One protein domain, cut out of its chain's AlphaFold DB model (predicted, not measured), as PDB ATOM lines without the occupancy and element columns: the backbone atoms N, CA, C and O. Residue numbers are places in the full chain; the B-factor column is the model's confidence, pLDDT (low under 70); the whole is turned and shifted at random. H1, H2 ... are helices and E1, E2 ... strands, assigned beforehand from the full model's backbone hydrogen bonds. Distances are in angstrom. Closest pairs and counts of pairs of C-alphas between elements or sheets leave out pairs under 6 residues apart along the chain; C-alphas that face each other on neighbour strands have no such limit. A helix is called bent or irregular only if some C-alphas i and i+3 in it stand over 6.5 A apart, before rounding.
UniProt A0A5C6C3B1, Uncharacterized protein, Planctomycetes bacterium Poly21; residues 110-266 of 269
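AT A GLANCE: This is residues 110 to 266 of the 269 residues of an uncharacterized protein of Planctomycetes bacterium Poly21 (UniProt A0A5C6C3B1). A twisted antiparallel sheet, with three long strands, E1, E3 and E2, side by side and the short E4 and E5 at its edges, makes the core, with H1 and H5 over one face and the small H4 over the other. H2 is near one end of the sheet, and H6 and H7 are by the E2-E3 hairpin turn at its other end. The 157 printed residues hold seven named helices and five named strands, in the order H1 H2 E1 H3 E2 E3 H4 E4 H5 H6 H7 E5; the sheet's order is E4 E1 E3 E2 E5. The class is mixed, helices and strands; the whole is compact, with a radius of gyration of the C-alphas of 15.9 A, and spans 49 by 32 by 28 A.

IN THESE COORDINATES: H1, residues 110 to 124, begins at C-alpha 110 (-51.487, 481.617, -8.200) and is 21.3 A long. H2 is residues 128 to 132, E1 134 to 143 (29.1 A), H3 158 to 161, E2 166 to 176 (30.3 A) and E3 181 to 193 (37.9 A). H4 is residues 199 to 203, E4 213 to 217, H5 222 to 232 (15.3 A), H6 237 to 240 and H7 243 to 255 (19.5 A). H7 is irregular: C-alphas 244 and 247 are 7.9 A apart. E5, residues 262 to 265, ends at C-alpha 265 (-67.661, 495.954, -13.344).

HOW THE PARTS SIT: E1 and E3 are antiparallel, with N 137 and O 190 2.9 A apart. In the hairpin E2 and E3, N 170 and O 187 are 2.7 A apart. E4 and E5 are the edge strands: between E1 and E4, N 138 and O 215 are within hydrogen-bond range at 2.8 A, and between E2 and E5, N 169 and O 263 are within hydrogen-bond range at 2.8 A. E1, H3, E2 and E3, H4, E4 are split strand-helix-strand units, each with another strand between its two strands, and right-handed crossovers. H1 and H5, on the same face, each have a height over the sheet of 9.5 A. They touch, closest at the C-alphas of Phe 120 and Ile 225, 6.8 A, at a steep tilt of 46 degrees, opposite ways. H4, on the opposite face, touches H3 at the C-alphas of Val 203 and Pro 158, 4.9 A. H2 and H3 only graze the sheet. H6 and H7 touch only at the corner, closest at the C-alphas of Leu 240 and Phe 249, 6.4 A. In H1, H2, H4 and H5 every O i to N i+4 pair is within hydrogen-bond range, in H7 7 of 9; H3 and H6 are too short for one.

THE WHOLE: The C-alphas farthest apart, of Arg 129 and Asp 244, are 49.6 A apart. The printed part has no cut; the link from E1 to H3, 14 residues, is long. Mean pLDDT of the printed part is 76.9, and 49 residues are under 70, among them 110 to 118 and 229 to 260.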
ATOM      1  N   TRP A 110     -52.198 480.844  -7.192       53.47
ATOM      2  CA  TRP A 110     -51.487 481.617  -8.200       53.47
ATOM      3  C   TRP A 110     -52.425 482.225  -9.240       53.47
ATOM      4  O   TRP A 110     -52.289 483.402  -9.572       53.47
ATOM      5  N   CYS A 111     -53.439 481.481  -9.687       54.94
ATOM      6  CA  CYS A 111     -54.528 482.020 -10.498       54.94
ATOM      7  C   CYS A 111     -55.349 483.046  -9.710       54.94
ATOM      8  O   CYS A 111     -55.762 484.055 -10.279       54.94
ATOM      9  N   PHE A 112     -55.546 482.841  -8.404       56.75
ATOM     10  CA  PHE A 112     -56.198 483.824  -7.538       56.75
ATOM     11  C   PHE A 112     -55.371 485.114  -7.401       56.75
ATOM     12  O   PHE A 112     -55.896 486.203  -7.618       56.75
ATOM     13  N   SER A 113     -54.068 485.016  -7.130       53.62
ATOM     14  CA  SER A 113     -53.165 486.170  -7.029       53.62
ATOM     15  C   SER A 113     -53.009 486.914  -8.361       53.62
ATOM     16  O   SER A 113     -53.049 488.143  -8.382       53.62
ATOM     17  N   ARG A 114     -52.946 486.208  -9.501       55.91
ATOM     18  CA  ARG A 114     -52.993 486.837 -10.838       55.91
ATOM     19  C   ARG A 114     -54.305 487.601 -11.046       55.91
ATOM     20  O   ARG A 114     -54.288 488.715 -11.553       55.91
ATOM     21  N   ARG A 115     -55.430 487.060 -10.573       62.25
ATOM     22  CA  ARG A 115     -56.732 487.749 -10.587       62.25
ATOM     23  C   ARG A 115     -56.783 488.960  -9.648       62.25
ATOM     24  O   ARG A 115     -57.505 489.907  -9.943       62.25
ATOM     25  N   MET A 116     -56.013 488.988  -8.556       65.94
ATOM     26  CA  MET A 116     -55.888 490.194  -7.719       65.94
ATOM     27  C   MET A 116     -55.229 491.353  -8.473       65.94
ATOM     28  O   MET A 116     -55.600 492.504  -8.247       65.94
ATOM     29  N   PHE A 117     -54.307 491.070  -9.401       61.47
ATOM     30  CA  PHE A 117     -53.752 492.097 -10.284       61.47
ATOM     31  C   PHE A 117     -54.825 492.691 -11.206       61.47
ATOM     32  O   PHE A 117     -54.877 493.907 -11.371       61.47
ATOM     33  N   ASP A 118     -55.741 491.875 -11.738       64.12
ATOM     34  CA  ASP A 118     -56.880 492.382 -12.514       64.12
ATOM     35  C   ASP A 118     -57.809 493.268 -11.681       64.12
ATOM     36  O   ASP A 118     -58.272 494.300 -12.169       64.12
ATOM     37  N   VAL A 119     -58.049 492.914 -10.413       71.94
ATOM     38  CA  VAL A 119     -58.807 493.777  -9.497       71.94
ATOM     39  C   VAL A 119     -58.082 495.101  -9.281       71.94
ATOM     40  O   VAL A 119     -58.693 496.158  -9.419       71.94
ATOM     41  N   PHE A 120     -56.780 495.063  -8.980       73.56
ATOM     42  CA  PHE A 120     -55.969 496.268  -8.816       73.56
ATOM     43  C   PHE A 120     -56.025 497.155 -10.064       73.56
ATOM     44  O   PHE A 120     -56.293 498.353  -9.961       73.56
ATOM     45  N   ARG A 121     -55.841 496.565 -11.248       74.44
ATOM     46  CA  ARG A 121     -55.915 497.272 -12.528       74.44
ATOM     47  C   ARG A 121     -57.267 497.958 -12.705       74.44
ATOM     48  O   ARG A 121     -57.296 499.150 -12.977       74.44
ATOM     49  N   VAL A 122     -58.380 497.267 -12.470       78.88
ATOM     50  CA  VAL A 122     -59.708 497.877 -12.655       78.88
ATOM     51  C   VAL A 122     -60.001 498.971 -11.628       78.88
ATOM     52  O   VAL A 122     -60.530 500.023 -11.974       78.88
ATOM     53  N   LEU A 123     -59.615 498.790 -10.366       81.31
ATOM     54  CA  LEU A 123     -59.798 499.833  -9.349       81.31
ATOM     55  C   LEU A 123     -58.918 501.072  -9.599       81.31
ATOM     56  O   LEU A 123     -59.175 502.135  -9.031       81.31
ATOM     57  N   THR A 124     -57.895 500.949 -10.448       80.69
ATOM     58  CA  THR A 124     -57.005 502.045 -10.855       80.69
ATOM     59  C   THR A 124     -57.334 502.640 -12.225       80.69
ATOM     60  O   THR A 124     -56.771 503.687 -12.540       80.69
ATOM     61  N   GLU A 125     -58.274 502.050 -12.980       83.81
ATOM     62  CA  GLU A 125     -58.765 502.573 -14.267       83.81
ATOM     63  C   GLU A 125     -59.278 504.023 -14.168       83.81
ATOM     64  O   GLU A 125     -58.916 504.825 -15.034       83.81
ATOM     65  N   PRO A 126     -60.056 504.434 -13.139       85.56
ATOM     66  CA  PRO A 126     -60.422 505.838 -12.991       85.56
ATOM     67  C   PRO A 126     -59.175 506.718 -12.820       85.56
ATOM     68  O   PRO A 126     -58.280 506.424 -12.016       85.56
ATOM     69  N   SER A 127     -59.128 507.839 -13.544       86.25
ATOM     70  CA  SER A 127     -57.979 508.752 -13.508       86.25
ATOM     71  C   SER A 127     -57.682 509.241 -12.086       86.25
ATOM     72  O   SER A 127     -58.560 509.295 -11.220       86.25
ATOM     73  N   LEU A 128     -56.438 509.653 -11.821       81.75
ATOM     74  CA  LEU A 128     -56.052 510.132 -10.489       81.75
ATOM     75  C   LEU A 128     -56.933 511.299 -10.006       81.75
ATOM     76  O   LEU A 128     -57.254 511.372  -8.822       81.75
ATOM     77  N   ARG A 129     -57.358 512.188 -10.916       87.75
ATOM     78  CA  ARG A 129     -58.272 513.301 -10.605       87.75
ATOM     79  C   ARG A 129     -59.613 512.783 -10.082       87.75
ATOM     80  O   ARG A 129     -60.057 513.212  -9.022       87.75
ATOM     81  N   VAL A 130     -60.194 511.796 -10.763       88.12
ATOM     82  CA  VAL A 130     -61.447 511.140 -10.361       88.12
ATOM     83  C   VAL A 130     -61.275 510.375  -9.042       88.12
ATOM     84  O   VAL A 130     -62.114 510.464  -8.143       88.12
ATOM     85  N   ARG A 131     -60.149 509.678  -8.859       86.94
ATOM     86  CA  ARG A 131     -59.853 508.945  -7.617       86.94
ATOM     87  C   ARG A 131     -59.665 509.858  -6.402       86.94
ATOM     88  O   ARG A 131     -60.050 509.457  -5.308       86.94
ATOM     89  N   LYS A 132     -59.147 511.082  -6.558       87.38
ATOM     90  CA  LYS A 132     -58.993 512.060  -5.452       87.38
ATOM     91  C   LYS A 132     -60.333 512.497  -4.844       87.38
ATOM     92  O   LYS A 132     -60.422 512.707  -3.629       87.38
ATOM     93  N   VAL A 133     -61.374 512.586  -5.670       91.69
ATOM     94  CA  VAL A 133     -62.752 512.913  -5.252       91.69
ATOM     95  C   VAL A 133     -63.602 511.668  -4.972       91.69
ATOM     96  O   VAL A 133     -64.804 511.765  -4.734       91.69
ATOM     97  N   SER A 134     -62.974 510.492  -4.948       93.19
ATOM     98  CA  SER A 134     -63.607 509.212  -4.640       93.19
ATOM     99  C   SER A 134     -63.083 508.642  -3.324       93.19
ATOM    100  O   SER A 134     -62.012 509.012  -2.839       93.19
ATOM    101  N   LYS A 135     -63.858 507.740  -2.735       92.88
ATOM    102  CA  LYS A 135     -63.509 506.914  -1.582       92.88
ATOM    103  C   LYS A 135     -63.632 505.446  -1.960       92.88
ATOM    104  O   LYS A 135     -64.342 505.095  -2.906       92.88
ATOM    105  N   MET A 136     -62.943 504.590  -1.224       91.88
ATOM    106  CA  MET A 136     -63.105 503.156  -1.391       91.88
ATOM    107  C   MET A 136     -64.147 502.630  -0.423       91.88
ATOM    108  O   MET A 136     -64.181 503.016   0.746       91.88
ATOM    109  N   VAL A 137     -64.956 501.701  -0.907       93.50
ATOM    110  CA  VAL A 137     -65.933 500.975  -0.107       93.50
ATOM    111  C   VAL A 137     -65.621 499.499  -0.247       93.50
ATOM    112  O   VAL A 137     -65.598 498.962  -1.353       93.50
ATOM    113  N   ILE A 138     -65.347 498.858   0.879       92.44
ATOM    114  CA  ILE A 138     -65.096 497.427   0.969       92.44
ATOM    115  C   ILE A 138     -66.283 496.827   1.696       92.44
ATOM    116  O   ILE A 138     -66.691 497.339   2.736       92.44
ATOM    117  N   TRP A 139     -66.820 495.733   1.187       92.81
ATOM    118  CA  TRP A 139     -67.839 494.978   1.891       92.81
ATOM    119  C   TRP A 139     -67.523 493.491   1.890       92.81
ATOM    120  O   TRP A 139     -66.881 492.981   0.971       92.81
ATOM    121  N   LYS A 140     -67.938 492.793   2.946       91.69
ATOM    122  CA  LYS A 140     -67.701 491.359   3.113       91.69
ATOM    123  C   LYS A 140     -68.861 490.685   3.839       91.69
ATOM    124  O   LYS A 140     -69.447 491.266   4.746       91.69
ATOM    125  N   ARG A 141     -69.127 489.429   3.490       89.69
ATOM    126  CA  ARG A 141     -69.905 488.486   4.304       89.69
ATOM    127  C   ARG A 141     -69.386 487.065   4.144       89.69
ATOM    128  O   ARG A 141     -68.724 486.751   3.155       89.69
ATOM    129  N   SER A 142     -69.745 486.220   5.095       87.56
ATOM    130  CA  SER A 142     -69.571 484.774   4.999       87.56
ATOM    131  C   SER A 142     -70.879 484.143   4.534       87.56
ATOM    132  O   SER A 142     -71.952 484.529   4.992       87.56
ATOM    133  N   LEU A 143     -70.792 483.203   3.603       83.62
ATOM    134  CA  LEU A 143     -71.918 482.453   3.059       83.62
ATOM    135  C   LEU A 143     -71.625 480.956   3.150       83.62
ATOM    136  O   LEU A 143     -70.455 480.575   3.053       83.62
ATOM    137  N   PRO A 144     -72.649 480.104   3.295       81.81
ATOM    138  CA  PRO A 144     -72.458 478.672   3.125       81.81
ATOM    139  C   PRO A 144     -71.942 478.366   1.713       81.81
ATOM    140  O   PRO A 144     -72.074 479.174   0.789       81.81
ATOM    141  N   LEU A 145     -71.342 477.189   1.555       75.00
ATOM    142  CA  LEU A 145     -71.020 476.666   0.234       75.00
ATOM    143  C   LEU A 145     -72.314 476.398  -0.534       75.00
ATOM    144  O   LEU A 145     -73.260 475.832   0.010       75.00
ATOM    145  N   THR A 146     -72.348 476.808  -1.793       70.38
ATOM    146  CA  THR A 146     -73.501 476.637  -2.677       70.38
ATOM    147  C   THR A 146     -73.013 476.246  -4.057       70.38
ATOM    148  O   THR A 146     -71.929 476.662  -4.467       70.38
ATOM    149  N   ASP A 147     -73.823 475.502  -4.808       67.38
ATOM    150  CA  ASP A 147     -73.447 475.109  -6.166       67.38
ATOM    151  C   ASP A 147     -73.183 476.340  -7.029       67.38
ATOM    152  O   ASP A 147     -72.200 476.403  -7.765       67.38
ATOM    153  N   GLU A 148     -74.041 477.356  -6.937       71.38
ATOM    154  CA  GLU A 148     -73.907 478.643  -7.618       71.38
ATOM    155  C   GLU A 148     -73.074 479.646  -6.828       71.38
ATOM    156  O   GLU A 148     -73.084 479.641  -5.608       71.38
ATOM    157  N   LEU A 149     -72.356 480.534  -7.527       76.62
ATOM    158  CA  LEU A 149     -71.643 481.630  -6.875       76.62
ATOM    159  C   LEU A 149     -72.606 482.813  -6.687       76.62
ATOM    160  O   LEU A 149     -72.968 483.435  -7.692       76.62
ATOM    161  N   PRO A 150     -72.990 483.172  -5.447       81.81
ATOM    162  CA  PRO A 150     -73.943 484.251  -5.162       81.81
ATOM    163  C   PRO A 150     -73.362 485.665  -5.357       81.81
ATOM    164  O   PRO A 150     -73.368 486.493  -4.443       81.81
ATOM    165  N   PHE A 151     -72.830 485.961  -6.547       85.38
ATOM    166  CA  PHE A 151     -72.436 487.321  -6.906       85.38
ATOM    167  C   PHE A 151     -73.647 488.233  -6.923       85.38
ATOM    168  O   PHE A 151     -74.688 487.899  -7.496       85.38
ATOM    169  N   LEU A 152     -73.462 489.455  -6.438       86.94
ATOM    170  CA  LEU A 152     -74.481 490.472  -6.613       86.94
ATOM    171  C   LEU A 152     -74.576 490.832  -8.106       86.94
ATOM    172  O   LEU A 152     -73.555 490.973  -8.802       86.94
ATOM    173  N   PRO A 153     -75.801 490.941  -8.636       84.12
ATOM    174  CA  PRO A 153     -76.048 491.161 -10.056       84.12
ATOM    175  C   PRO A 153     -75.471 492.498 -10.527       84.12
ATOM    176  O   PRO A 153     -75.533 493.498  -9.811       84.12
ATOM    177  N   SER A 154     -74.961 492.531 -11.761       79.44
ATOM    178  CA  SER A 154     -74.418 493.733 -12.419       79.44
ATOM    179  C   SER A 154     -75.482 494.787 -12.767       79.44
ATOM    180  O   SER A 154     -75.152 495.913 -13.111       79.44
ATOM    181  N   THR A 155     -76.767 494.453 -12.678       80.94
ATOM    182  CA  THR A 155     -77.864 495.367 -13.032       80.94
ATOM    183  C   THR A 155     -78.507 496.044 -11.825       80.94
ATOM    184  O   THR A 155     -79.097 497.105 -11.972       80.94
ATOM    185  N   ARG A 156     -78.395 495.456 -10.626       83.44
ATOM    186  CA  ARG A 156     -79.080 495.951  -9.411       83.44
ATOM    187  C   ARG A 156     -78.259 495.873  -8.117       83.44
ATOM    188  O   ARG A 156     -78.764 496.172  -7.041       83.44
ATOM    189  N   GLY A 157     -76.993 495.463  -8.201       87.06
ATOM    190  CA  GLY A 157     -76.126 495.311  -7.032       87.06
ATOM    191  C   GLY A 157     -75.624 496.638  -6.435       87.06
ATOM    192  O   GLY A 157     -75.888 497.714  -6.982       87.06
ATOM    193  N   PRO A 158     -74.818 496.571  -5.357       88.94
ATOM    194  CA  PRO A 158     -74.284 497.740  -4.652       88.94
ATOM    195  C   PRO A 158     -73.579 498.753  -5.554       88.94
ATOM    196  O   PRO A 158     -73.627 499.949  -5.313       88.94
ATOM    197  N   HIS A 159     -72.931 498.301  -6.625       90.25
ATOM    198  CA  HIS A 159     -72.247 499.185  -7.570       90.25
ATOM    199  C   HIS A 159     -73.188 500.159  -8.294       90.25
ATOM    200  O   HIS A 159     -72.807 501.308  -8.475       90.25
ATOM    201  N   GLN A 160     -74.421 499.762  -8.633       90.75
ATOM    202  CA  GLN A 160     -75.408 500.686  -9.206       90.75
ATOM    203  C   GLN A 160     -75.917 501.660  -8.142       90.75
ATOM    204  O   GLN A 160     -75.905 502.874  -8.332       90.75
ATOM    205  N   ARG A 161     -76.304 501.131  -6.975       91.88
ATOM    206  CA  ARG A 161     -76.913 501.909  -5.883       91.88
ATOM    207  C   ARG A 161     -75.945 502.938  -5.292       91.88
ATOM    208  O   ARG A 161     -76.336 504.068  -5.007       91.88
ATOM    209  N   CYS A 162     -74.669 502.574  -5.179       91.94
ATOM    210  CA  CYS A 162     -73.586 503.458  -4.758       91.94
ATOM    211  C   CYS A 162     -73.006 504.305  -5.899       91.94
ATOM    212  O   CYS A 162     -72.075 505.061  -5.638       91.94
ATOM    213  N   LYS A 163     -73.493 504.179  -7.144       92.12
ATOM    214  CA  LYS A 163     -72.898 504.826  -8.329       92.12
ATOM    215  C   LYS A 163     -71.378 504.619  -8.389       92.12
ATOM    216  O   LYS A 163     -70.605 505.554  -8.597       92.12
ATOM    217  N   ALA A 164     -70.946 503.390  -8.112       91.88
ATOM    218  CA  ALA A 164     -69.540 503.040  -8.081       91.88
ATOM    219  C   ALA A 164     -68.941 503.169  -9.485       91.88
ATOM    220  O   ALA A 164     -69.474 502.629 -10.451       91.88
ATOM    221  N   LEU A 165     -67.803 503.847  -9.568       92.62
ATOM    222  CA  LEU A 165     -67.041 504.039 -10.797       92.62
ATOM    223  C   LEU A 165     -66.384 502.734 -11.240       92.62
ATOM    224  O   LEU A 165     -66.331 502.429 -12.419       92.62
ATOM    225  N   ALA A 166     -65.906 501.944 -10.285       91.19
ATOM    226  CA  ALA A 166     -65.367 500.615 -10.526       91.19
ATOM    227  C   ALA A 166     -65.809 499.692  -9.393       91.19
ATOM    228  O   ALA A 166     -65.956 500.125  -8.246       91.19
ATOM    229  N   THR A 167     -66.043 498.417  -9.689       91.94
ATOM    230  CA  THR A 167     -66.345 497.409  -8.666       91.94
ATOM    231  C   THR A 167     -65.752 496.064  -9.040       91.94
ATOM    232  O   THR A 167     -65.972 495.563 -10.138       91.94
ATOM    233  N   ALA A 168     -65.077 495.437  -8.085       89.44
ATOM    234  CA  ALA A 168     -64.719 494.031  -8.148       89.44
ATOM    235  C   ALA A 168     -65.465 493.263  -7.059       89.44
ATOM    236  O   ALA A 168     -65.515 493.708  -5.915       89.44
ATOM    237  N   GLN A 169     -66.034 492.119  -7.424       89.38
ATOM    238  CA  GLN A 169     -66.642 491.156  -6.515       89.38
ATOM    239  C   GLN A 169     -65.849 489.854  -6.565       89.38
ATOM    240  O   GLN A 169     -65.495 489.370  -7.640       89.38
ATOM    241  N   LEU A 170     -65.589 489.284  -5.401       84.00
ATOM    242  CA  LEU A 170     -64.712 488.149  -5.178       84.00
ATOM    243  C   LEU A 170     -65.448 487.093  -4.364       84.00
ATOM    244  O   LEU A 170     -66.068 487.406  -3.349       84.00
ATOM    245  N   MET A 171     -65.318 485.841  -4.789       79.00
ATOM    246  CA  MET A 171     -65.696 484.669  -4.010       79.00
ATOM    247  C   MET A 171     -64.433 483.952  -3.577       79.00
ATOM    248  O   MET A 171     -63.698 483.418  -4.405       79.00
ATOM    249  N   ILE A 172     -64.167 483.977  -2.276       76.25
ATOM    250  CA  ILE A 172     -62.956 483.407  -1.694       76.25
ATOM    251  C   ILE A 172     -63.369 482.208  -0.840       76.25
ATOM    252  O   ILE A 172     -63.924 482.410   0.246       76.25
ATOM    253  N   PRO A 173     -63.119 480.967  -1.290       72.00
ATOM    254  CA  PRO A 173     -63.265 479.805  -0.427       72.00
ATOM    255  C   PRO A 173     -62.378 479.973   0.802       72.00
ATOM    256  O   PRO A 173     -61.212 480.350   0.685       72.00
ATOM    257  N   THR A 174     -62.951 479.776   1.980       72.25
ATOM    258  CA  THR A 174     -62.280 480.028   3.252       72.25
ATOM    259  C   THR A 174     -62.579 478.885   4.210       72.25
ATOM    260  O   THR A 174     -63.729 478.468   4.328       72.25
ATOM    261  N   PHE A 175     -61.548 478.381   4.881       67.81
ATOM    262  CA  PHE A 175     -61.693 477.375   5.925       67.81
ATOM    263  C   PHE A 175     -61.862 478.054   7.279       67.81
ATOM    264  O   PHE A 175     -61.185 479.042   7.574       67.81
ATOM    265  N   ASN A 176     -62.794 477.555   8.085       71.19
ATOM    266  CA  ASN A 176     -62.910 477.928   9.482       71.19
ATOM    267  C   ASN A 176     -62.321 476.799  10.342       71.19
ATOM    268  O   ASN A 176     -62.973 475.761  10.474       71.19
ATOM    269  N   PRO A 177     -61.141 476.994  10.958       65.94
ATOM    270  CA  PRO A 177     -60.504 475.951  11.758       65.94
ATOM    271  C   PRO A 177     -61.318 475.582  13.004       65.94
ATOM    272  O   PRO A 177     -61.263 474.441  13.451       65.94
ATOM    273  N   HIS A 178     -62.122 476.506  13.540       74.06
ATOM    274  CA  HIS A 178     -62.946 476.248  14.723       74.06
ATOM    275  C   HIS A 178     -64.135 475.339  14.427       74.06
ATOM    276  O   HIS A 178     -64.509 474.522  15.261       74.06
ATOM    277  N   THR A 179     -64.746 475.493  13.251       78.62
ATOM    278  CA  THR A 179     -65.914 474.697  12.849       78.62
ATOM    279  C   THR A 179     -65.556 473.559  11.903       78.62
ATOM    280  O   THR A 179     -66.461 472.853  11.470       78.62
ATOM    281  N   GLN A 180     -64.269 473.399  11.561       70.75
ATOM    282  CA  GLN A 180     -63.765 472.381  10.630       70.75
ATOM    283  C   GLN A 180     -64.554 472.368   9.307       70.75
ATOM    284  O   GLN A 180     -64.846 471.323   8.730       70.75
ATOM    285  N   SER A 181     -64.972 473.548   8.842       74.06
ATOM    286  CA  SER A 181     -65.881 473.660   7.705       74.06
ATOM    287  C   SER A 181     -65.517 474.809   6.780       74.06
ATOM    288  O   SER A 181     -64.945 475.831   7.174       74.06
ATOM    289  N   PHE A 182     -65.857 474.622   5.509       71.94
ATOM    290  CA  PHE A 182     -65.687 475.640   4.492       71.94
ATOM    291  C   PHE A 182     -66.874 476.578   4.412       71.94
ATOM    292  O   PHE A 182     -68.035 476.187   4.536       71.94
ATOM    293  N   TYR A 183     -66.559 477.818   4.075       75.88
ATOM    294  CA  TYR A 183     -67.531 478.826   3.710       75.88
ATOM    295  C   TYR A 183     -67.004 479.667   2.548       75.88
ATOM    296  O   TYR A 183     -65.808 479.697   2.237       75.88
ATOM    297  N   LEU A 184     -67.910 480.378   1.887       77.06
ATOM    298  CA  LEU A 184     -67.571 481.374   0.884       77.06
ATOM    299  C   LEU A 184     -67.479 482.748   1.540       77.06
ATOM    300  O   LEU A 184     -68.469 483.302   2.017       77.06
ATOM    301  N   SER A 185     -66.291 483.341   1.521       82.62
ATOM    302  CA  SER A 185     -66.115 484.758   1.821       82.62
ATOM    303  C   SER A 185     -66.451 485.564   0.566       82.62
ATOM    304  O   SER A 185     -65.638 485.667  -0.358       82.62
ATOM    305  N   HIS A 186     -67.651 486.139   0.539       87.81
ATOM    306  CA  HIS A 186     -68.094 487.044  -0.517       87.81
ATOM    307  C   HIS A 186     -67.630 488.463  -0.197       87.81
ATOM    308  O   HIS A 186     -67.999 489.033   0.830       87.81
ATOM    309  N   VAL A 187     -66.811 489.022  -1.076       88.50
ATOM    310  CA  VAL A 187     -66.116 490.293  -0.877       88.50
ATOM    311  C   VAL A 187     -66.376 491.202  -2.063       88.50
ATOM    312  O   VAL A 187     -66.346 490.755  -3.205       88.50
ATOM    313  N   GLY A 188     -66.545 492.493  -1.814       90.88
ATOM    314  CA  GLY A 188     -66.575 493.496  -2.861       90.88
ATOM    315  C   GLY A 188     -65.748 494.710  -2.509       90.88
ATOM    316  O   GLY A 188     -65.677 495.123  -1.354       90.88
ATOM    317  N   ILE A 189     -65.108 495.274  -3.525       92.62
ATOM    318  CA  ILE A 189     -64.297 496.484  -3.426       92.62
ATOM    319  C   ILE A 189     -64.781 497.440  -4.501       92.62
ATOM    320  O   ILE A 189     -64.883 497.067  -5.673       92.62
ATOM    321  N   GLN A 190     -65.099 498.665  -4.101       93.81
ATOM    322  CA  GLN A 190     -65.713 499.663  -4.962       93.81
ATOM    323  C   GLN A 190     -64.976 500.991  -4.859       93.81
ATOM    324  O   GLN A 190     -64.613 501.419  -3.763       93.81
ATOM    325  N   VAL A 191     -64.820 501.669  -5.993       93.38
ATOM    326  CA  VAL A 191     -64.451 503.087  -6.042       93.38
ATOM    327  C   VAL A 191     -65.742 503.882  -6.159       93.38
ATOM    328  O   VAL A 191     -66.454 503.754  -7.150       93.38
ATOM    329  N   VAL A 192     -66.063 504.676  -5.144       94.44
ATOM    330  CA  VAL A 192     -67.345 505.381  -5.011       94.44
ATOM    331  C   VAL A 192     -67.086 506.884  -4.884       94.44
ATOM    332  O   VAL A 192     -66.198 507.266  -4.120       94.44
ATOM    333  N   PRO A 193     -67.831 507.768  -5.569       93.56
ATOM    334  CA  PRO A 193     -67.685 509.212  -5.381       93.56
ATOM    335  C   PRO A 193     -67.892 509.612  -3.914       93.56
ATOM    336  O   PRO A 193     -68.826 509.126  -3.272       93.56
ATOM    337  N   LYS A 194     -67.070 510.523  -3.374       92.88
ATOM    338  CA  LYS A 194     -67.197 510.993  -1.976       92.88
ATOM    339  C   LYS A 194     -68.550 511.647  -1.685       92.88
ATOM    340  O   LYS A 194     -69.016 511.579  -0.556       92.88
ATOM    341  N   THR A 195     -69.189 512.210  -2.710       91.75
ATOM    342  CA  THR A 195     -70.543 512.783  -2.660       91.75
ATOM    343  C   THR A 195     -71.638 511.741  -2.420       91.75
ATOM    344  O   THR A 195     -72.768 512.096  -2.098       91.75
ATOM    345  N   THR A 196     -71.334 510.447  -2.552       92.75
ATOM    346  CA  THR A 196     -72.291 509.374  -2.278       92.75
ATOM    347  C   THR A 196     -72.494 509.215  -0.771       92.75
ATOM    348  O   THR A 196     -71.641 508.674  -0.062       92.75
ATOM    349  N   THR A 197     -73.658 509.652  -0.297       91.38
ATOM    350  CA  THR A 197     -74.141 509.479   1.081       91.38
ATOM    351  C   THR A 197     -74.881 508.147   1.260       91.38
ATOM    352  O   THR A 197     -75.309 507.539   0.271       91.38
ATOM    353  N   GLY A 198     -75.021 507.679   2.509       91.69
ATOM    354  CA  GLY A 198     -75.787 506.466   2.841       91.69
ATOM    355  C   GLY A 198     -75.210 505.179   2.243       91.69
ATOM    356  O   GLY A 198     -75.953 504.325   1.771       91.69
ATOM    357  N   VAL A 199     -73.879 505.060   2.173       91.69
ATOM    358  CA  VAL A 199     -73.209 503.916   1.526       91.69
ATOM    359  C   VAL A 199     -73.567 502.598   2.202       91.69
ATOM    360  O   VAL A 199     -73.826 501.627   1.501       91.69
ATOM    361  N   ILE A 200     -73.608 502.558   3.536       91.56
ATOM    362  CA  ILE A 200     -73.929 501.337   4.285       91.56
ATOM    363  C   ILE A 200     -75.306 500.808   3.868       91.56
ATOM    364  O   ILE A 200     -75.409 499.647   3.480       91.56
ATOM    365  N   ASP A 201     -76.323 501.668   3.830       91.38
ATOM    366  CA  ASP A 201     -77.689 501.292   3.435       91.38
ATOM    367  C   ASP A 201     -77.773 500.913   1.949       91.38
ATOM    368  O   ASP A 201     -78.418 499.938   1.556       91.38
ATOM    369  N   LYS A 202     -77.050 501.645   1.092       92.06
ATOM    370  CA  LYS A 202     -76.946 501.352  -0.347       92.06
ATOM    371  C   LYS A 202     -76.179 500.073  -0.651       92.06
ATOM    372  O   LYS A 202     -76.343 499.533  -1.741       92.06
ATOM    373  N   VAL A 203     -75.356 499.577   0.263       90.38
ATOM    374  CA  VAL A 203     -74.727 498.260   0.156       90.38
ATOM    375  C   VAL A 203     -75.678 497.199   0.716       90.38
ATOM    376  O   VAL A 203     -75.992 496.239   0.011       90.38
ATOM    377  N   ASN A 204     -76.231 497.415   1.909       89.69
ATOM    378  CA  ASN A 204     -77.124 496.496   2.620       89.69
ATOM    379  C   ASN A 204     -78.582 496.573   2.143       89.69
ATOM    380  O   ASN A 204     -79.472 497.005   2.870       89.69
ATOM    381  N   HIS A 205     -78.857 496.111   0.915       85.94
ATOM    382  CA  HIS A 205     -80.251 495.944   0.489       85.94
ATOM    383  C   HIS A 205     -80.920 494.797   1.239       85.94
ATOM    384  O   HIS A 205     -80.344 493.715   1.333       85.94
ATOM    385  N   LYS A 206     -82.197 494.969   1.594       78.62
ATOM    386  CA  LYS A 206     -83.021 493.901   2.183       78.62
ATOM    387  C   LYS A 206     -83.062 492.618   1.334       78.62
ATOM    388  O   LYS A 206     -83.129 491.530   1.885       78.62
ATOM    389  N   ASN A 207     -82.965 492.739   0.006       77.00
ATOM    390  CA  ASN A 207     -83.081 491.599  -0.918       77.00
ATOM    391  C   ASN A 207     -81.745 490.930  -1.277       77.00
ATOM    392  O   ASN A 207     -81.736 489.981  -2.057       77.00
ATOM    393  N   ASP A 208     -80.617 491.420  -0.758       77.06
ATOM    394  CA  ASP A 208     -79.297 490.913  -1.151       77.06
ATOM    395  C   ASP A 208     -78.837 489.722  -0.292       77.06
ATOM    396  O   ASP A 208     -77.768 489.161  -0.549       77.06
ATOM    397  N   GLY A 209     -79.645 489.301   0.689       81.25
ATOM    398  CA  GLY A 209     -79.367 488.206   1.620       81.25
ATOM    399  C   GLY A 209     -78.846 488.708   2.972       81.25
ATOM    400  O   GLY A 209     -79.192 489.818   3.378       81.25
ATOM    401  N   PRO A 210     -78.008 487.921   3.678       84.19
ATOM    402  CA  PRO A 210     -77.421 488.341   4.945       84.19
ATOM    403  C   PRO A 210     -76.661 489.668   4.805       84.19
ATOM    404  O   PRO A 210     -76.021 489.884   3.759       84.19
ATOM    405  N   PRO A 211     -76.704 490.530   5.839       87.56
ATOM    406  CA  PRO A 211     -76.081 491.843   5.800       87.56
ATOM    407  C   PRO A 211     -74.575 491.740   5.543       87.56
ATOM    408  O   PRO A 211     -73.885 490.824   5.992       87.56
ATOM    409  N   LEU A 212     -74.073 492.702   4.784       91.19
ATOM    410  CA  LEU A 212     -72.670 492.896   4.477       91.19
ATOM    411  C   LEU A 212     -72.028 493.779   5.549       91.19
ATOM    412  O   LEU A 212     -72.531 494.852   5.893       91.19
ATOM    413  N   HIS A 213     -70.856 493.368   6.017       91.50
ATOM    414  CA  HIS A 213     -69.981 494.225   6.802       91.50
ATOM    415  C   HIS A 213     -69.305 495.216   5.866       91.50
ATOM    416  O   HIS A 213     -68.554 494.805   4.982       91.50
ATOM    417  N   VAL A 214     -69.569 496.507   6.058       92.75
ATOM    418  CA  VAL A 214     -69.075 497.582   5.193       92.75
ATOM    419  C   VAL A 214     -67.968 498.348   5.903       92.75
ATOM    420  O   VAL A 214     -68.101 498.727   7.063       92.75
ATOM    421  N   LYS A 215     -66.875 498.603   5.190       91.31
ATOM    422  CA  LYS A 215     -65.767 499.446   5.623       91.31
ATOM    423  C   LYS A 215     -65.474 500.482   4.552       91.31
ATOM    424  O   LYS A 215     -65.174 500.142   3.408       91.31
ATOM    425  N   GLU A 216     -65.504 501.746   4.942       89.06
ATOM    426  CA  GLU A 216     -65.065 502.843   4.087       89.06
ATOM    427  C   GLU A 216     -63.580 503.123   4.320       89.06
ATOM    428  O   GLU A 216     -63.098 503.121   5.454       89.06
ATOM    429  N   ALA A 217     -62.839 503.356   3.240       82.50
ATOM    430  CA  ALA A 217     -61.466 503.833   3.296       82.50
ATOM    431  C   ALA A 217     -61.362 505.167   2.535       82.50
ATOM    432  O   ALA A 217     -61.789 505.255   1.378       82.50
ATOM    433  N   PRO A 218     -60.790 506.218   3.152       65.69
ATOM    434  CA  PRO A 218     -60.884 507.584   2.635       65.69
ATOM    435  C   PRO A 218     -60.031 507.845   1.387       65.69
ATOM    436  O   PRO A 218     -60.230 508.865   0.724       65.69
ATOM    437  N   SER A 219     -59.083 506.957   1.053       77.12
ATOM    438  CA  SER A 219     -58.158 507.149  -0.066       77.12
ATOM    439  C   SER A 219     -58.257 506.045  -1.126       77.12
ATOM    440  O   SER A 219     -58.142 504.857  -0.834       77.12
ATOM    441  N   CYS A 220     -58.417 506.463  -2.386       84.38
ATOM    442  CA  CYS A 220     -58.317 505.622  -3.586       84.38
ATOM    443  C   CYS A 220     -56.911 505.695  -4.220       84.38
ATOM    444  O   CYS A 220     -56.756 505.718  -5.447       84.38
ATOM    445  N   THR A 221     -55.865 505.808  -3.396       77.50
ATOM    446  CA  THR A 221     -54.470 505.755  -3.862       77.50
ATOM    447  C   THR A 221     -54.077 504.316  -4.196       77.50
ATOM    448  O   THR A 221     -54.746 503.376  -3.769       77.50
ATOM    449  N   HIS A 222     -52.976 504.113  -4.928       72.31
ATOM    450  CA  HIS A 222     -52.450 502.759  -5.165       72.31
ATOM    451  C   HIS A 222     -52.196 502.015  -3.846       72.31
ATOM    452  O   HIS A 222     -52.635 500.881  -3.688       72.31
ATOM    453  N   ALA A 223     -51.582 502.690  -2.868       68.31
ATOM    454  CA  ALA A 223     -51.366 502.142  -1.532       68.31
ATOM    455  C   ALA A 223     -52.685 501.807  -0.815       68.31
ATOM    456  O   ALA A 223     -52.808 500.734  -0.229       68.31
ATOM    457  N   GLY A 224     -53.692 502.684  -0.906       68.62
ATOM    458  CA  GLY A 224     -55.029 502.433  -0.371       68.62
ATOM    459  C   GLY A 224     -55.643 501.164  -0.957       68.62
ATOM    460  O   GLY A 224     -56.029 500.270  -0.206       68.62
ATOM    461  N   ILE A 225     -55.651 501.043  -2.287       71.19
ATOM    462  CA  ILE A 225     -56.190 499.882  -3.013       71.19
ATOM    463  C   ILE A 225     -55.459 498.593  -2.613       71.19
ATOM    464  O   ILE A 225     -56.108 497.588  -2.331       71.19
ATOM    465  N   LEU A 226     -54.126 498.616  -2.514       67.12
ATOM    466  CA  LEU A 226     -53.341 497.460  -2.062       67.12
ATOM    467  C   LEU A 226     -53.664 497.067  -0.615       67.12
ATOM    468  O   LEU A 226     -53.796 495.880  -0.315       67.12
ATOM    469  N   MET A 227     -53.842 498.040   0.284       67.81
ATOM    470  CA  MET A 227     -54.267 497.772   1.661       67.81
ATOM    471  C   MET A 227     -55.673 497.171   1.721       67.81
ATOM    472  O   MET A 227     -55.901 496.246   2.502       67.81
ATOM    473  N   ALA A 228     -56.603 497.659   0.896       72.56
ATOM    474  CA  ALA A 228     -57.949 497.105   0.799       72.56
ATOM    475  C   ALA A 228     -57.924 495.657   0.322       72.56
ATOM    476  O   ALA A 228     -58.511 494.809   0.989       72.56
ATOM    477  N   LEU A 229     -57.185 495.374  -0.755       69.62
ATOM    478  CA  LEU A 229     -56.985 494.019  -1.261       69.62
ATOM    479  C   LEU A 229     -56.431 493.113  -0.167       69.62
ATOM    480  O   LEU A 229     -57.053 492.109   0.156       69.62
ATOM    481  N   LYS A 230     -55.337 493.512   0.492       68.00
ATOM    482  CA  LYS A 230     -54.732 492.736   1.584       68.00
ATOM    483  C   LYS A 230     -55.708 492.469   2.734       68.00
ATOM    484  O   LYS A 230     -55.711 491.375   3.289       68.00
ATOM    485  N   ALA A 231     -56.512 493.458   3.120       68.81
ATOM    486  CA  ALA A 231     -57.483 493.314   4.201       68.81
ATOM    487  C   ALA A 231     -58.660 492.409   3.810       68.81
ATOM    488  O   ALA A 231     -59.146 491.637   4.635       68.81
ATOM    489  N   SER A 232     -59.110 492.493   2.559       68.06
ATOM    490  CA  SER A 232     -60.278 491.773   2.057       68.06
ATOM    491  C   SER A 232     -59.953 490.346   1.617       68.06
ATOM    492  O   SER A 232     -60.795 489.459   1.704       68.06
ATOM    493  N   SER A 233     -58.716 490.129   1.178       63.22
ATOM    494  CA  SER A 233     -58.162 488.852   0.752       63.22
ATOM    495  C   SER A 233     -57.196 488.291   1.796       63.22
ATOM    496  O   SER A 233     -56.218 487.642   1.424       63.22
ATOM    497  N   ARG A 234     -57.426 488.540   3.097       58.62
ATOM    498  CA  ARG A 234     -56.820 487.720   4.159       58.62
ATOM    499  C   ARG A 234     -57.322 486.299   3.957       58.62
ATOM    500  O   ARG A 234     -58.341 485.918   4.523       58.62
ATOM    501  N   ILE A 235     -56.680 485.581   3.047       53.28
ATOM    502  CA  ILE A 235     -57.069 484.234   2.712       53.28
ATOM    503  C   ILE A 235     -56.267 483.342   3.650       53.28
ATOM    504  O   ILE A 235     -55.035 483.353   3.555       53.28
ATOM    505  N   PRO A 236     -56.917 482.574   4.534       53.19
ATOM    506  CA  PRO A 236     -56.263 481.539   5.326       53.19
ATOM    507  C   PRO A 236     -55.972 480.325   4.434       53.19
ATOM    508  O   PRO A 236     -56.280 479.183   4.748       53.19
ATOM    509  N   TRP A 237     -55.399 480.584   3.258       51.88
ATOM    510  CA  TRP A 237     -54.873 479.555   2.381       51.88
ATOM    511  C   TRP A 237     -53.811 478.741   3.122       51.88
ATOM    512  O   TRP A 237     -53.716 477.549   2.895       51.88
ATOM    513  N   MET A 238     -53.048 479.380   4.016       48.38
ATOM    514  CA  MET A 238     -52.043 478.709   4.843       48.38
ATOM    515  C   MET A 238     -52.659 477.567   5.652       48.38
ATOM    516  O   MET A 238     -52.197 476.441   5.521       48.38
ATOM    517  N   ASP A 239     -53.745 477.849   6.372       52.59
ATOM    518  CA  ASP A 239     -54.474 476.870   7.182       52.59
ATOM    519  C   ASP A 239     -55.005 475.730   6.290       52.59
ATOM    520  O   ASP A 239     -54.909 474.556   6.622       52.59
ATOM    521  N   LEU A 240     -55.469 476.055   5.080       49.31
ATOM    522  CA  LEU A 240     -55.929 475.083   4.080       49.31
ATOM    523  C   LEU A 240     -54.852 474.154   3.508       49.31
ATOM    524  O   LEU A 240     -55.189 473.127   2.917       49.31
ATOM    525  N   TYR A 241     -53.581 474.525   3.638       52.75
ATOM    526  CA  TYR A 241     -52.437 473.756   3.145       52.75
ATOM    527  C   TYR A 241     -51.638 473.111   4.274       52.75
ATOM    528  O   TYR A 241     -50.498 472.690   4.065       52.75
ATOM    529  N   GLU A 242     -52.225 473.034   5.465       55.38
ATOM    530  CA  GLU A 242     -51.726 472.166   6.517       55.38
ATOM    531  C   GLU A 242     -52.043 470.699   6.180       55.38
ATOM    532  O   GLU A 242     -53.134 470.401   5.680       55.38
ATOM    533  N   PRO A 243     -51.117 469.757   6.454       56.03
ATOM    534  CA  PRO A 243     -51.293 468.340   6.143       56.03
ATOM    535  C   PRO A 243     -52.624 467.740   6.608       56.03
ATOM    536  O   PRO A 243     -53.193 466.931   5.871       56.03
ATOM    537  N   ASP A 244     -53.105 468.165   7.776       61.12
ATOM    538  CA  ASP A 244     -54.323 467.673   8.427       61.12
ATOM    539  C   ASP A 244     -55.597 468.102   7.683       61.12
ATOM    540  O   ASP A 244     -56.615 467.414   7.724       61.12
ATOM    541  N   ASN A 245     -55.514 469.170   6.886       55.78
ATOM    542  CA  ASN A 245     -56.617 469.703   6.089       55.78
ATOM    543  C   ASN A 245     -56.629 469.151   4.648       55.78
ATOM    544  O   ASN A 245     -57.281 469.702   3.760       55.78
ATOM    545  N   PHE A 246     -55.932 468.038   4.373       59.47
ATOM    546  CA  PHE A 246     -55.898 467.428   3.035       59.47
ATOM    547  C   PHE A 246     -57.276 467.013   2.472       59.47
ATOM    548  O   PHE A 246     -57.505 467.301   1.296       59.47
ATOM    549  N   PRO A 247     -58.208 466.398   3.232       66.38
ATOM    550  CA  PRO A 247     -59.547 466.086   2.713       66.38
ATOM    551  C   PRO A 247     -60.282 467.346   2.238       66.38
ATOM    552  O   PRO A 247     -60.817 467.397   1.135       66.38
ATOM    553  N   HIS A 248     -60.173 468.414   3.024       60.12
ATOM    554  CA  HIS A 248     -60.736 469.720   2.716       60.12
ATOM    555  C   HIS A 248     -60.120 470.345   1.455       60.12
ATOM    556  O   HIS A 248     -60.816 470.925   0.618       60.12
ATOM    557  N   PHE A 249     -58.809 470.191   1.270       58.78
ATOM    558  CA  PHE A 249     -58.136 470.600   0.041       58.78
ATOM    559  C   PHE A 249     -58.683 469.871  -1.200       58.78
ATOM    560  O   PHE A 249     -58.847 470.503  -2.245       58.78
ATOM    561  N   ILE A 250     -59.006 468.575  -1.101       64.25
ATOM    562  CA  ILE A 250     -59.633 467.823  -2.201       64.25
ATOM    563  C   ILE A 250     -61.033 468.368  -2.509       64.25
ATOM    564  O   ILE A 250     -61.309 468.675  -3.672       64.25
ATOM    565  N   ASP A 251     -61.866 468.593  -1.490       64.62
ATOM    566  CA  ASP A 251     -63.217 469.150  -1.664       64.62
ATOM    567  C   ASP A 251     -63.183 470.491  -2.404       64.62
ATOM    568  O   ASP A 251     -63.926 470.721  -3.359       64.62
ATOM    569  N   LEU A 252     -62.257 471.371  -2.017       62.19
ATOM    570  CA  LEU A 252     -62.052 472.671  -2.651       62.19
ATOM    571  C   LEU A 252     -61.731 472.560  -4.152       62.19
ATOM    572  O   LEU A 252     -62.228 473.363  -4.952       62.19
ATOM    573  N   LEU A 253     -60.884 471.602  -4.545       60.31
ATOM    574  CA  LEU A 253     -60.490 471.412  -5.943       60.31
ATOM    575  C   LEU A 253     -61.680 471.018  -6.823       60.31
ATOM    576  O   LEU A 253     -61.690 471.355  -8.014       60.31
ATOM    577  N   ASP A 254     -62.671 470.337  -6.257       61.62
ATOM    578  CA  ASP A 254     -63.831 469.820  -6.980       61.62
ATOM    579  C   ASP A 254     -65.090 470.687  -6.856       61.62
ATOM    580  O   ASP A 254     -65.992 470.546  -7.678       61.62
ATOM    581  N   MET A 255     -65.110 471.663  -5.945       57.75
ATOM    582  CA  MET A 255     -66.290 472.484  -5.643       57.75
ATOM    583  C   MET A 255     -66.690 473.475  -6.753       57.75
ATOM    584  O   MET A 255     -67.868 473.763  -6.936       57.75
ATOM    585  N   TYR A 256     -65.734 474.001  -7.535       60.00
ATOM    586  CA  TYR A 256     -66.015 475.029  -8.560       60.00
ATOM    587  C   TYR A 256     -65.247 474.830  -9.876       60.00
ATOM    588  O   TYR A 256     -64.558 475.745 -10.338       60.00
ATOM    589  N   PRO A 257     -65.358 473.674 -10.556       51.88
ATOM    590  CA  PRO A 257     -64.471 473.310 -11.658       51.88
ATOM    591  C   PRO A 257     -64.569 474.231 -12.887       51.88
ATOM    592  O   PRO A 257     -63.727 474.136 -13.777       51.88
ATOM    593  N   ARG A 258     -65.573 475.119 -12.961       54.91
ATOM    594  CA  ARG A 258     -65.838 475.987 -14.122       54.91
ATOM    595  C   ARG A 258     -66.346 477.397 -13.780       54.91
ATOM    596  O   ARG A 258     -66.686 478.140 -14.695       54.91
ATOM    597  N   LYS A 259     -66.435 477.787 -12.499       54.78
ATOM    598  CA  LYS A 259     -67.073 479.061 -12.107       54.78
ATOM    599  C   LYS A 259     -66.038 480.180 -11.916       54.78
ATOM    600  O   LYS A 259     -65.011 480.000 -11.265       54.78
ATOM    601  N   GLN A 260     -66.296 481.359 -12.490       64.12
ATOM    602  CA  GLN A 260     -65.448 482.538 -12.287       64.12
ATOM    603  C   GLN A 260     -65.607 483.049 -10.849       64.12
ATOM    604  O   GLN A 260     -66.602 483.679 -10.536       64.12
ATOM    605  N   LEU A 261     -64.615 482.831  -9.982       71.44
ATOM    606  CA  LEU A 261     -64.579 483.379  -8.610       71.44
ATOM    607  C   LEU A 261     -64.393 484.906  -8.516       71.44
ATOM    608  O   LEU A 261     -64.296 485.461  -7.425       71.44
ATOM    609  N   LEU A 262     -64.331 485.591  -9.653       72.62
ATOM    610  CA  LEU A 262     -64.145 487.030  -9.752       72.62
ATOM    611  C   LEU A 262     -65.145 487.577 -10.769       72.62
ATOM    612  O   LEU A 262     -65.206 487.086 -11.894       72.62
ATOM    613  N   ARG A 263     -65.874 488.626 -10.391       75.31
ATOM    614  CA  ARG A 263     -66.695 489.437 -11.293       75.31
ATOM    615  C   ARG A 263     -66.226 490.881 -11.214       75.31
ATOM    616  O   ARG A 263     -66.111 491.429 -10.122       75.31
ATOM    617  N   ILE A 264     -66.002 491.511 -12.363       80.88
ATOM    618  CA  ILE A 264     -65.562 492.904 -12.429       80.88
ATOM    619  C   ILE A 264     -66.545 493.743 -13.249       80.88
ATOM    620  O   ILE A 264     -66.840 493.416 -14.396       80.88
ATOM    621  N   SER A 265     -66.999 494.846 -12.659       81.06
ATOM    622  CA  SER A 265     -67.661 495.954 -13.344       81.06
ATOM    623  C   SER A 265     -66.643 497.079 -13.527       81.06
ATOM    624  O   SER A 265     -66.212 497.695 -12.548       81.06
ATOM    625  N   ARG A 266     -66.228 497.300 -14.776       81.00
ATOM    626  CA  ARG A 266     -65.200 498.284 -15.142       81.00
ATOM    627  C   ARG A 266     -65.736 499.706 -15.184       81.00
ATOM    628  O   ARG A 266     -66.941 499.913 -15.348       81.00
TER     629      ARG A 266